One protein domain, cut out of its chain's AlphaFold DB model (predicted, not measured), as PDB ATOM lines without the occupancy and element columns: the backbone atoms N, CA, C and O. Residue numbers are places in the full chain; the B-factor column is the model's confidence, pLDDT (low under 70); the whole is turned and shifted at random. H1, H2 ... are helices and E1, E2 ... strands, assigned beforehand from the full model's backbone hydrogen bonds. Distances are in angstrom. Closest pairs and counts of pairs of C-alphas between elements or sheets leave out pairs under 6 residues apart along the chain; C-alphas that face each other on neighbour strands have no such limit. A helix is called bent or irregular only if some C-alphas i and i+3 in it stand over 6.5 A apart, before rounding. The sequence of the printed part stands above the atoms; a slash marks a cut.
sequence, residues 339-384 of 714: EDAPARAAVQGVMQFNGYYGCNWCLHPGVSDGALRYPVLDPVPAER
ATOM      1  N   GLU A 339     -36.831  19.897 -41.456       41.31
ATOM      2  CA  GLU A 339     -37.176  20.554 -42.736       41.31
ATOM      3  C   GLU A 339     -37.100  22.097 -42.815       41.31
ATOM      4  O   GLU A 339     -36.924  22.623 -43.915       41.31
ATOM      5  N   ASP A 340     -37.208  22.849 -41.710       53.97
ATOM      6  CA  ASP A 340     -37.446  24.309 -41.784       53.97
ATOM      7  C   ASP A 340     -36.269  25.193 -41.317       53.97
ATOM      8  O   ASP A 340     -36.301  25.888 -40.293       53.97
ATOM      9  N   ALA A 341     -35.190  25.172 -42.105       55.78
ATOM     10  CA  ALA A 341     -34.103  26.146 -41.996       55.78
ATOM     11  C   ALA A 341     -34.513  27.598 -42.363       55.78
ATOM     12  O   ALA A 341     -33.970  28.514 -41.738       55.78
ATOM     13  N   PRO A 342     -35.424  27.860 -43.330       59.62
ATOM     14  CA  PRO A 342     -35.851  29.223 -43.667       59.62
ATOM     15  C   PRO A 342     -36.641  29.947 -42.567       59.62
ATOM     16  O   PRO A 342     -36.315  31.086 -42.231       59.62
ATOM     17  N   ALA A 343     -37.657  29.310 -41.971       62.75
ATOM     18  CA  ALA A 343     -38.478  29.958 -40.946       62.75
ATOM     19  C   ALA A 343     -37.676  30.262 -39.671       62.75
ATOM     20  O   ALA A 343     -37.856  31.315 -39.054       62.75
ATOM     21  N   ARG A 344     -36.740  29.375 -39.299       66.06
ATOM     22  CA  ARG A 344     -35.940  29.485 -38.068       66.06
ATOM     23  C   ARG A 344     -35.169  30.801 -37.965       66.06
ATOM     24  O   ARG A 344     -35.132  31.394 -36.890       66.06
ATOM     25  N   ALA A 345     -34.594  31.286 -39.064       66.81
ATOM     26  CA  ALA A 345     -33.829  32.531 -39.052       66.81
ATOM     27  C   ALA A 345     -34.719  33.765 -38.814       66.81
ATOM     28  O   ALA A 345     -34.344  34.651 -38.048       66.81
ATOM     29  N   ALA A 346     -35.926  33.783 -39.392       65.62
ATOM     30  CA  ALA A 346     -36.912  34.835 -39.144       65.62
ATOM     31  C   ALA A 346     -37.395  34.834 -37.681       65.62
ATOM     32  O   ALA A 346     -37.479  35.898 -37.072       65.62
ATOM     33  N   VAL A 347     -37.630  33.651 -37.096       65.88
ATOM     34  CA  VAL A 347     -37.976  33.491 -35.667       65.88
ATOM     35  C   VAL A 347     -36.846  33.972 -34.748       65.88
ATOM     36  O   VAL A 347     -37.110  34.575 -33.715       65.88
ATOM     37  N   GLN A 348     -35.584  33.762 -35.134       70.50
ATOM     38  CA  GLN A 348     -34.408  34.225 -34.385       70.50
ATOM     39  C   GLN A 348     -34.041  35.703 -34.643       70.50
ATOM     40  O   GLN A 348     -33.055  36.187 -34.092       70.50
ATOM     41  N   GLY A 349     -34.782  36.428 -35.492       70.12
ATOM     42  CA  GLY A 349     -34.470  37.817 -35.862       70.12
ATOM     43  C   GLY A 349     -33.201  37.989 -36.714       70.12
ATOM     44  O   GLY A 349     -32.724  39.110 -36.891       70.12
ATOM     45  N   VAL A 350     -32.644  36.902 -37.259       69.81
ATOM     46  CA  VAL A 350     -31.382  36.904 -38.014       69.81
ATOM     47  C   VAL A 350     -31.666  36.972 -39.514       69.81
ATOM     48  O   VAL A 350     -32.410  36.156 -40.059       69.81
ATOM     49  N   MET A 351     -31.021  37.900 -40.230       62.22
ATOM     50  CA  MET A 351     -31.068  37.898 -41.696       62.22
ATOM     51  C   MET A 351     -30.280  36.714 -42.263       62.22
ATOM     52  O   MET A 351     -29.051  36.739 -42.347       62.22
ATOM     53  N   GLN A 352     -31.004  35.685 -42.695       63.81
ATOM     54  CA  GLN A 352     -30.441  34.558 -43.424       63.81
ATOM     55  C   GLN A 352     -29.969  34.991 -44.812       63.81
ATOM     56  O   GLN A 352     -30.715  35.589 -45.591       63.81
ATOM     57  N   PHE A 353     -28.740  34.628 -45.159       58.59
ATOM     58  CA  PHE A 353     -28.300  34.655 -46.546       58.59
ATOM     59  C   PHE A 353     -28.690  33.331 -47.203       58.59
ATOM     60  O   PHE A 353     -28.307  32.270 -46.716       58.59
ATOM     61  N   ASN A 354     -29.387  33.389 -48.342       63.09
ATOM     62  CA  ASN A 354     -29.686  32.224 -49.189       63.09
ATOM     63  C   ASN A 354     -28.424  31.744 -49.937       63.09
ATOM     64  O   ASN A 354     -28.355  31.769 -51.167       63.09
ATOM     65  N   GLY A 355     -27.389  31.387 -49.177       81.88
ATOM     66  CA  GLY A 355     -26.188  30.707 -49.645       81.88
ATOM     67  C   GLY A 355     -26.334  29.189 -49.552       81.88
ATOM     68  O   GLY A 355     -27.334  28.679 -49.065       81.88
ATOM     69  N   TYR A 356     -25.306  28.461 -49.987       87.44
ATOM     70  CA  TYR A 356     -25.323  26.993 -50.065       87.44
ATOM     71  C   TYR A 356     -25.542  26.273 -48.718       87.44
ATOM     72  O   TYR A 356     -25.935  25.116 -48.724       87.44
ATOM     73  N   TYR A 357     -25.350  26.945 -47.579       90.44
ATOM     74  CA  TYR A 357     -25.706  26.437 -46.251       90.44
ATOM     75  C   TYR A 357     -26.669  27.419 -45.573       90.44
ATOM     76  O   TYR A 357     -26.239  28.473 -45.102       90.44
ATOM     77  N   GLY A 358     -27.965  27.101 -45.551       85.19
ATOM     78  CA  GLY A 358     -28.997  28.002 -45.024       85.19
ATOM     79  C   GLY A 358     -29.077  28.019 -43.502       85.19
ATOM     80  O   GLY A 358     -29.190  29.086 -42.900       85.19
ATOM     81  N   CYS A 359     -29.007  26.847 -42.867       86.06
ATOM     82  CA  CYS A 359     -28.992  26.755 -41.410       86.06
ATOM     83  C   CYS A 359     -27.790  27.534 -40.851       86.06
ATOM     84  O   CYS A 359     -26.699  27.490 -41.416       86.06
ATOM     85  N   ASN A 360     -27.964  28.250 -39.742       83.44
ATOM     86  CA  ASN A 360     -26.857  28.856 -38.998       83.44
ATOM     87  C   ASN A 360     -26.071  27.813 -38.184       83.44
ATOM     88  O   ASN A 360     -24.866  27.973 -38.012       83.44
ATOM     89  N   TRP A 361     -26.745  26.745 -37.750       83.81
ATOM     90  CA  TRP A 361     -26.243  25.738 -36.811       83.81
ATOM     91  C   TRP A 361     -25.611  24.490 -37.437       83.81
ATOM     92  O   TRP A 361     -24.858  23.807 -36.760       83.81
ATOM     93  N   CYS A 362     -25.884  24.166 -38.702       90.75
ATOM     94  CA  CYS A 362     -25.335  22.962 -39.340       90.75
ATOM     95  C   CYS A 362     -24.892  23.201 -40.788       90.75
ATOM     96  O   CYS A 362     -25.103  24.270 -41.379       90.75
ATOM     97  N   LEU A 363     -24.234  22.194 -41.360       90.62
ATOM     98  CA  LEU A 363     -23.695  22.205 -42.720       90.62
ATOM     99  C   LEU A 363     -24.623  21.556 -43.750       90.62
ATOM    100  O   LEU A 363     -24.160  21.013 -44.748       90.62
ATOM    101  N   HIS A 364     -25.936  21.637 -43.533       93.75
ATOM    102  CA  HIS A 364     -26.944  21.146 -44.472       93.75
ATOM    103  C   HIS A 364     -26.831  21.870 -45.832       93.75
ATOM    104  O   HIS A 364     -27.100  23.076 -45.891       93.75
ATOM    105  N   PRO A 365     -26.442  21.178 -46.922       93.19
ATOM    106  CA  PRO A 365     -26.278  21.783 -48.239       93.19
ATOM    107  C   PRO A 365     -27.629  22.023 -48.930       93.19
ATOM    108  O   PRO A 365     -28.502  21.155 -48.958       93.19
ATOM    109  N   GLY A 366     -27.796  23.202 -49.521       93.94
ATOM    110  CA  GLY A 366     -28.982  23.566 -50.287       93.94
ATOM    111  C   GLY A 366     -28.905  23.084 -51.736       93.94
ATOM    112  O   GLY A 366     -27.999  23.465 -52.479       93.94
ATOM    113  N   VAL A 367     -29.896  22.306 -52.168       93.31
ATOM    114  CA  VAL A 367     -30.075  21.867 -53.559       93.31
ATOM    115  C   VAL A 367     -30.943  22.885 -54.304       93.31
ATOM    116  O   VAL A 367     -31.990  23.302 -53.813       93.31
ATOM    117  N   SER A 368     -30.511  23.310 -55.492       91.75
ATOM    118  CA  SER A 368     -31.167  24.367 -56.276       91.75
ATOM    119  C   SER A 368     -32.020  23.799 -57.419       91.75
ATOM    120  O   SER A 368     -31.571  23.753 -58.564       91.75
ATOM    121  N   ASP A 369     -33.271  23.441 -57.126       85.94
ATOM    122  CA  ASP A 369     -34.285  23.019 -58.109       85.94
ATOM    123  C   ASP A 369     -35.223  24.193 -58.458       85.94
ATOM    124  O   ASP A 369     -36.343  24.307 -57.951       85.94
ATOM    125  N   GLY A 370     -34.692  25.172 -59.207       90.62
ATOM    126  CA  GLY A 370     -35.332  26.471 -59.500       90.62
ATOM    127  C   GLY A 370     -35.469  27.413 -58.288       90.62
ATOM    128  O   GLY A 370     -35.389  28.633 -58.431       90.62
ATOM    129  N   ALA A 371     -35.602  26.843 -57.094       85.00
ATOM    130  CA  ALA A 371     -35.477  27.462 -55.785       85.00
ATOM    131  C   ALA A 371     -34.532  26.618 -54.912       85.00
ATOM    132  O   ALA A 371     -34.394  25.411 -55.116       85.00
ATOM    133  N   LEU A 372     -33.890  27.255 -53.934       87.94
ATOM    134  CA  LEU A 372     -32.988  26.586 -52.999       87.94
ATOM    135  C   LEU A 372     -33.802  25.841 -51.930       87.94
ATOM    136  O   LEU A 372     -34.585  26.465 -51.215       87.94
ATOM    137  N   ARG A 373     -33.627  24.520 -51.833       89.44
ATOM    138  CA  ARG A 373     -34.290  23.633 -50.863       89.44
ATOM    139  C   ARG A 373     -33.249  22.878 -50.040       89.44
ATOM    140  O   ARG A 373     -32.155  22.618 -50.531       89.44
ATOM    141  N   TYR A 374     -33.610  22.481 -48.825       89.88
ATOM    142  CA  TYR A 374     -32.754  21.717 -47.916       89.88
ATOM    143  C   TYR A 374     -33.376  20.323 -47.723       89.88
ATOM    144  O   TYR A 374     -34.204  20.154 -46.833       89.88
ATOM    145  N   PRO A 375     -33.078  19.342 -48.600       92.00
ATOM    146  CA  PRO A 375     -33.691  18.014 -48.531       92.00
ATOM    147  C   PRO A 375     -33.182  17.261 -47.302       92.00
ATOM    148  O   PRO A 375     -31.995  17.359 -47.005       92.00
ATOM    149  N   VAL A 376     -34.037  16.506 -46.609       91.00
ATOM    150  CA  VAL A 376     -33.621  15.674 -45.465       91.00
ATOM    151  C   VAL A 376     -32.456  14.769 -45.885       91.00
ATOM    152  O   VAL A 376     -32.558  14.064 -46.889       91.00
ATOM    153  N   LEU A 377     -31.350  14.819 -45.140       91.25
ATOM    154  CA  LEU A 377     -30.166  13.997 -45.381       91.25
ATOM    155  C   LEU A 377     -29.971  13.012 -44.231       91.25
ATOM    156  O   LEU A 377     -30.093  13.382 -43.063       91.25
ATOM    157  N   ASP A 378     -29.625  11.782 -44.593       92.62
ATOM    158  CA  ASP A 378     -29.166  10.731 -43.694       92.62
ATOM    159  C   ASP A 378     -27.776  10.285 -44.201       92.62
ATOM    160  O   ASP A 378     -27.673   9.884 -45.366       92.62
ATOM    161  N   PRO A 379     -26.687  10.433 -43.422       92.88
ATOM    162  CA  PRO A 379     -26.646  10.923 -42.045       92.88
ATOM    163  C   PRO A 379     -26.961  12.419 -41.891       92.88
ATOM    164  O   PRO A 379     -26.658  13.246 -42.755       92.88
ATOM    165  N   VAL A 380     -27.491  12.730 -40.706       89.19
ATOM    166  CA  VAL A 380     -27.577  14.045 -40.045       89.19
ATOM    167  C   VAL A 380     -26.358  14.926 -40.398       89.19
ATOM    168  O   VAL A 380     -25.255  14.639 -39.927       89.19
ATOM    169  N   PRO A 381     -26.498  15.996 -41.213       91.50
ATOM    170  CA  PRO A 381     -25.371  16.861 -41.550       91.50
ATOM    171  C   PRO A 381     -24.769  17.533 -40.320       91.50
ATOM    172  O   PRO A 381     -25.493  18.143 -39.531       91.50
ATOM    173  N   ALA A 382     -23.440  17.458 -40.210       91.88
ATOM    174  CA  ALA A 382     -22.684  17.913 -39.049       91.88
ATOM    175  C   ALA A 382     -23.041  19.343 -38.610       91.88
ATOM    176  O   ALA A 382     -23.268  20.243 -39.435       91.88
ATOM    177  N   GLU A 383     -23.054  19.546 -37.295       91.19
ATOM    178  CA  GLU A 383     -23.170  20.870 -36.693       91.19
ATOM    179  C   GLU A 383     -21.968  21.742 -37.076       91.19
ATOM    180  O   GLU A 383     -20.864  21.265 -37.346       91.19
ATOM    181  N   ARG A 384     -22.203  23.049 -37.165       91.62
ATOM    182  CA  ARG A 384     -21.209  24.024 -37.599       91.62
ATOM    183  C   ARG A 384     -20.434  24.517 -36.385       91.62
ATOM    184  O   ARG A 384     -20.998  25.208 -35.540       91.62
TER     185      ARG A 384
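This is residues 339 to 384 of the 714 residues of an uncharacterized protein of Trichogramma brassicae (UniProt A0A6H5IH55). The domain has little regular structure: a small strand hairpin, E1 and E2, at one side and a short helix, H1, at another, joined by a long looping stretch, residues 348 to 366. The printed part has 46 residues, 13 of them in named elements, in the order H1, E1, E2; the class is mixed, helices and strands, and the sheet is antiparallel. It is compact, with a radius of gyration of the C-alphas of 10.3 A and spans of 28 by 26 by 15 A.

E1, residues 367 to 369, begins at C-alpha (-30.075, 21.867, -53.559) and is 6.3 A long. E2, residues 371 to 373, 6.3 A, ends at (-34.290, 23.633, -50.863). H1, residues 341 to 347, 10.4 A, is neither bent nor irregular, but only just: C-alphas 342 and 345 are 6.0 A apart.

The hairpin E1 and E2 is antiparallel at 142 degrees, with N 367 and O 373 within hydrogen-bond range at 2.8 A. H1 and E2 are apart. In H1, 1 of 3 O i to N i+4 pairs and 2 of 4 O i to N i+3 pairs are within range.

The C-alphas farthest apart, Gly 349 and Asp 378, are 28.7 A apart. The printed part has no cut; the H1 to E1 link is long. Residues 339 to 347 and 350 to 354 are under pLDDT 70.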